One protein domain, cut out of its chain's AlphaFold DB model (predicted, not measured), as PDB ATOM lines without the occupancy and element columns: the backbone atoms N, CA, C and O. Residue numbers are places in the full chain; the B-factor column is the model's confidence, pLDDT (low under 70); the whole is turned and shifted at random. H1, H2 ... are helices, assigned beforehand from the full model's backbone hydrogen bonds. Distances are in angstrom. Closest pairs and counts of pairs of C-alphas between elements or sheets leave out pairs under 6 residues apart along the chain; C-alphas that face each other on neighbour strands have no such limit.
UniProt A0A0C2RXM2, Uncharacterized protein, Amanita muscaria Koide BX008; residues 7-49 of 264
ATOM      1  N   ARG A   7      56.871 -23.720  23.863       89.44
ATOM      2  CA  ARG A   7      56.372 -23.958  22.493       89.44
ATOM      3  C   ARG A   7      55.317 -25.068  22.417       89.44
ATOM      4  O   ARG A   7      54.513 -25.077  21.489       89.44
ATOM      5  N   GLU A   8      55.341 -26.014  23.349       91.62
ATOM      6  CA  GLU A   8      54.358 -27.093  23.472       91.62
ATOM      7  C   GLU A   8      53.106 -26.610  24.214       91.62
ATOM      8  O   GLU A   8      51.990 -26.868  23.767       91.62
ATOM      9  N   LEU A   9      53.282 -25.794  25.257       91.31
ATOM     10  CA  LEU A   9      52.189 -25.162  25.998       91.31
ATOM     11  C   LEU A   9      51.324 -24.261  25.101       91.31
ATOM     12  O   LEU A   9      50.097 -24.325  25.148       91.31
ATOM     13  N   LEU A  10      51.952 -23.489  24.207       90.19
ATOM     14  CA  LEU A  10      51.251 -22.653  23.224       90.19
ATOM     15  C   LEU A  10      50.390 -23.465  22.238       90.19
ATOM     16  O   LEU A  10      49.499 -22.916  21.592       90.19
ATOM     17  N   LYS A  11      50.630 -24.777  22.097       93.56
ATOM     18  CA  LYS A  11      49.806 -25.651  21.249       93.56
ATOM     19  C   LYS A  11      48.560 -26.176  21.963       93.56
ATOM     20  O   LYS A  11      47.677 -26.681  21.263       93.56
ATOM     21  N   HIS A  12      48.488 -26.057  23.290       93.62
ATOM     22  CA  HIS A  12      47.419 -26.602  24.119       93.62
ATOM     23  C   HIS A  12      46.072 -25.912  23.858       93.62
ATOM     24  O   HIS A  12      46.016 -24.704  23.622       93.62
ATOM     25  N   ARG A  13      44.965 -26.667  23.941       91.31
ATOM     26  CA  ARG A  13      43.608 -26.155  23.658       91.31
ATOM     27  C   ARG A  13      43.240 -24.961  24.542       91.31
ATOM     28  O   ARG A  13      42.691 -23.996  24.030       91.31
ATOM     29  N   PHE A  14      43.586 -25.008  25.828       90.69
ATOM     30  CA  PHE A  14      43.297 -23.917  26.771       90.69
ATOM     31  C   PHE A  14      43.988 -22.603  26.403       90.69
ATOM     32  O   PHE A  14      43.352 -21.560  26.449       90.69
ATOM     33  N   VAL A  15      45.254 -22.652  25.980       91.31
ATOM     34  CA  VAL A  15      46.000 -21.443  25.604       91.31
ATOM     35  C   VAL A  15      45.560 -20.941  24.228       91.31
ATOM     36  O   VAL A  15      45.381 -19.746  24.037       91.31
ATOM     37  N   LYS A  16      45.297 -21.845  23.274       90.38
ATOM     38  CA  LYS A  16      44.808 -21.480  21.933       90.38
ATOM     39  C   LYS A  16      43.402 -20.887  21.919       90.38
ATOM     40  O   LYS A  16      43.115 -20.049  21.076       90.38
ATOM     41  N   MET A  17      42.519 -21.371  22.790       91.69
ATOM     42  CA  MET A  17      41.144 -20.876  22.910       91.69
ATOM     43  C   MET A  17      41.015 -19.750  23.941       91.69
ATOM     44  O   MET A  17      39.903 -19.274  24.175       91.69
ATOM     45  N   ALA A  18      42.121 -19.334  24.567       88.44
ATOM     46  CA  ALA A  18      42.106 -18.215  25.491       88.44
ATOM     47  C   ALA A  18      41.629 -16.957  24.757       88.44
ATOM     48  O   ALA A  18      42.077 -16.633  23.654       88.44
ATOM     49  N   LYS A  19      40.671 -16.262  25.367       89.62
ATOM     50  CA  LYS A  19      40.163 -14.990  24.853       89.62
ATOM     51  C   LYS A  19      41.170 -13.877  25.150       89.62
ATOM     52  O   LYS A  19      42.072 -14.044  25.970       89.62
ATOM     53  N   LYS A  20      40.997 -12.731  24.483       90.25
ATOM     54  CA  LYS A  20      41.806 -11.532  24.737       90.25
ATOM     55  C   LYS A  20      41.772 -11.190  26.224       90.25
ATOM     56  O   LYS A  20      40.696 -11.085  26.810       90.25
ATOM     57  N   THR A  21      42.940 -10.961  26.801       92.06
ATOM     58  CA  THR A  21      43.123 -10.581  28.204       92.06
ATOM     59  C   THR A  21      42.875  -9.082  28.416       92.06
ATOM     60  O   THR A  21      43.612  -8.447  29.157       92.06
ATOM     61  N   ASN A  22      41.859  -8.505  27.757       92.06
ATOM     62  CA  ASN A  22      41.604  -7.056  27.761       92.06
ATOM     63  C   ASN A  22      41.434  -6.520  29.187       92.06
ATOM     64  O   ASN A  22      42.099  -5.566  29.560       92.06
ATOM     65  N   TYR A  23      40.612  -7.191  30.000       89.25
ATOM     66  CA  TYR A  23      40.377  -6.796  31.389       89.25
ATOM     67  C   TYR A  23      41.652  -6.855  32.240       89.25
ATOM     68  O   TYR A  23      41.907  -5.961  33.033       89.25
ATOM     69  N   LEU A  24      42.500  -7.868  32.036       93.44
ATOM     70  CA  LEU A  24      43.790  -7.959  32.723       93.44
ATOM     71  C   LEU A  24      44.713  -6.801  32.327       93.44
ATOM     72  O   LEU A  24      45.364  -6.222  33.186       93.44
ATOM     73  N   THR A  25      44.754  -6.446  31.043       94.25
ATOM     74  CA  THR A  25      45.519  -5.288  30.563       94.25
ATOM     75  C   THR A  25      44.974  -3.983  31.148       94.25
ATOM     76  O   THR A  25      45.753  -3.178  31.636       94.25
ATOM     77  N   GLU A  26      43.652  -3.805  31.203       94.81
ATOM     78  CA  GLU A  26      43.024  -2.639  31.843       94.81
ATOM     79  C   GLU A  26      43.335  -2.552  33.345       94.81
ATOM     80  O   GLU A  26      43.557  -1.456  33.864       94.81
ATOM     81  N   LEU A  27      43.377  -3.688  34.051       94.50
ATOM     82  CA  LEU A  27      43.774  -3.755  35.459       94.50
ATOM     83  C   LEU A  27      45.246  -3.374  35.658       94.50
ATOM     84  O   LEU A  27      45.549  -2.617  36.580       94.50
ATOM     85  N   ILE A  28      46.141  -3.852  34.789       93.75
ATOM     86  CA  ILE A  28      47.567  -3.493  34.813       93.75
ATOM     87  C   ILE A  28      47.733  -1.993  34.558       93.75
ATOM     88  O   ILE A  28      48.339  -1.311  35.378       93.75
ATOM     89  N   ASP A  29      47.121  -1.454  33.503       94.75
ATOM     90  CA  ASP A  29      47.215  -0.032  33.160       94.75
ATOM     91  C   ASP A  29      46.647   0.863  34.272       94.75
ATOM     92  O   ASP A  29      47.191   1.928  34.568       94.75
ATOM     93  N   ARG A  30      45.540   0.453  34.907       92.44
ATOM     94  CA  ARG A  30      44.959   1.162  36.056       92.44
ATOM     95  C   ARG A  30      45.927   1.172  37.235       92.44
ATOM     96  O   ARG A  30      46.137   2.227  37.829       92.44
ATOM     97  N   HIS A  31      46.525   0.026  37.543       87.44
ATOM     98  CA  HIS A  31      47.494  -0.111  38.624       87.44
ATOM     99  C   HIS A  31      48.778   0.690  38.348       87.44
ATOM    100  O   HIS A  31      49.256   1.405  39.223       87.44
ATOM    101  N   GLU A  32      49.291   0.680  37.117       89.88
ATOM    102  CA  GLU A  32      50.445   1.488  36.700       89.88
ATOM    103  C   GLU A  32      50.174   2.995  36.749       89.88
ATOM    104  O   GLU A  32      51.097   3.767  36.981       89.88
ATOM    105  N   ARG A  33      48.922   3.434  36.567       86.00
ATOM    106  CA  ARG A  33      48.515   4.842  36.744       86.00
ATOM    107  C   ARG A  33      48.330   5.223  38.210       86.00
ATOM    108  O   ARG A  33      48.504   6.390  38.552       86.00
ATOM    109  N   TRP A  34      47.950   4.265  39.051       83.12
ATOM    110  CA  TRP A  34      47.738   4.463  40.482       83.12
ATOM    111  C   TRP A  34      49.058   4.477  41.269       83.12
ATOM    112  O   TRP A  34      49.257   5.352  42.110       83.12
ATOM    113  N   LYS A  35      50.016   3.610  40.914       78.44
ATOM    114  CA  LYS A  35      51.359   3.559  41.518       78.44
ATOM    115  C   LYS A  35      52.093   4.914  41.613       78.44
ATOM    116  O   LYS A  35      52.523   5.265  42.707       78.44
ATOM    117  N   PRO A  36      52.232   5.716  40.538       73.81
ATOM    118  CA  PRO A  36      52.925   7.005  40.582       73.81
ATOM    119  C   PRO A  36      52.088   8.131  41.203       73.81
ATOM    120  O   PRO A  36      52.636   9.182  41.516       73.81
ATOM    121  N   LYS A  37      50.774   7.935  41.384       69.62
ATOM    122  CA  LYS A  37      49.855   8.911  41.997       69.62
ATOM    123  C   LYS A  37      49.781   8.816  43.526       69.62
ATOM    124  O   LYS A  37      48.941   9.476  44.118       69.62
ATOM    125  N   GLY A  38      50.659   8.036  44.160       60.56
ATOM    126  CA  GLY A  38      50.724   7.919  45.621       60.56
ATOM    127  C   GLY A  38      50.118   6.637  46.194       60.56
ATOM    128  O   GLY A  38      50.191   6.439  47.397       60.56
ATOM    129  N   GLY A  39      49.622   5.722  45.356       56.47
ATOM    130  CA  GLY A  39      49.077   4.440  45.814       56.47
ATOM    131  C   GLY A  39      50.093   3.448  46.398       56.47
ATOM    132  O   GLY A  39      49.716   2.453  46.993       56.47
ATOM    133  N   GLY A  40      51.397   3.679  46.232       51.16
ATOM    134  CA  GLY A  40      52.433   2.722  46.647       51.16
ATOM    135  C   GLY A  40      53.161   3.035  47.952       51.16
ATOM    136  O   GLY A  40      53.987   2.231  48.364       51.16
ATOM    137  N   LYS A  41      52.919   4.186  48.597       52.50
ATOM    138  CA  LYS A  41      53.697   4.548  49.798       52.50
ATOM    139  C   LYS A  41      53.337   3.707  51.023       52.50
ATOM    140  O   LYS A  41      54.212   3.461  51.839       52.50
ATOM    141  N   HIS A  42      52.095   3.236  51.116       49.16
ATOM    142  CA  HIS A  42      51.655   2.415  52.243       49.16
ATOM    143  C   HIS A  42      52.251   0.993  52.192       49.16
ATOM    144  O   HIS A  42      52.760   0.504  53.193       49.16
ATOM    145  N   ASP A  43      52.301   0.368  51.008       50.19
ATOM    146  CA  ASP A  43      52.802  -1.012  50.854       50.19
ATOM    147  C   ASP A  43      54.336  -1.123  50.768       50.19
ATOM    148  O   ASP A  43      54.894  -2.179  51.069       50.19
ATOM    149  N   GLU A  44      55.050  -0.080  50.325       48.91
ATOM    150  CA  GLU A  44      56.521  -0.120  50.266       48.91
ATOM    151  C   GLU A  44      57.164   0.125  51.644       48.91
ATOM    152  O   GLU A  44      58.186  -0.491  51.941       48.91
ATOM    153  N   GLU A  45      56.544   0.932  52.515       44.56
ATOM    154  CA  GLU A  45      57.033   1.179  53.883       44.56
ATOM    155  C   GLU A  45      56.746  -0.005  54.828       44.56
ATOM    156  O   GLU A  45      57.592  -0.357  55.650       44.56
ATOM    157  N   GLU A  46      55.626  -0.719  54.647       46.59
ATOM    158  CA  GLU A  46      55.345  -1.965  55.382       46.59
ATOM    159  C   GLU A  46      56.311  -3.102  54.994       46.59
ATOM    160  O   GLU A  46      56.659  -3.957  55.811       46.59
ATOM    161  N   ARG A  47      56.829  -3.082  53.759       49.00
ATOM    162  CA  ARG A  47      57.798  -4.074  53.279       49.00
ATOM    163  C   ARG A  47      59.225  -3.833  53.786       49.00
ATOM    164  O   ARG A  47      59.981  -4.799  53.895       49.00
ATOM    165  N   ASP A  48      59.568  -2.590  54.128       46.41
ATOM    166  CA  ASP A  48      60.824  -2.221  54.803       46.41
ATOM    167  C   ASP A  48      60.740  -2.367  56.340       46.41
ATOM    168  O   ASP A  48      61.766  -2.378  57.020       46.41
ATOM    169  N   ALA A  49      59.537  -2.546  56.901       47.44
ATOM    170  CA  ALA A  49      59.297  -2.775  58.329       47.44
ATOM    171  C   ALA A  49      59.247  -4.267  58.730       47.44
ATOM    172  O   ALA A  49      58.862  -4.604  59.854       47.44
TER     173      ALA A  49
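Overview. This is residues 7 to 49 of the 264 residues of an uncharacterized protein of Amanita muscaria Koide BX008 (UniProt A0A0C2RXM2). Picture an open U: the long helix H2 is its base, H3 turns off at one end, and short H1 with residues 7 to 12 makes the other arm beyond a stretched-out link. No helix touches another. The printed part has 43 residues with three named helices, H1, H2, H3 in chain order, and no named strand, an all helix class. It is extended, radius of gyration of the C-alphas 16.8 A, and only just elongated, spanning 44 by 22 by 12 A.

Along the chain. Find C-alpha 22 at (41.604, -7.056, 27.761); from there H2, residues 22 to 37, runs 22.9 A. H1 is residues 13 to 16, 5.1 A. H3, residues 41 to 48, runs 11.0 A to C-alpha 48 at (60.824, -2.221, 54.803).

Arrangement. H2 is apart from H1 and from H3, and H1 is apart from H3. Look for O i to N i+4 pairs within hydrogen-bond range: H2 has 10 of 12, H3 3 of 4, and H1 is too short for one.

Size, cuts and confidence. C-alphas 13 and 49 are the two farthest apart, 44.7 A. The printed part has no cut, and both links are tight. Residues 37 to 49 have pLDDT under 70.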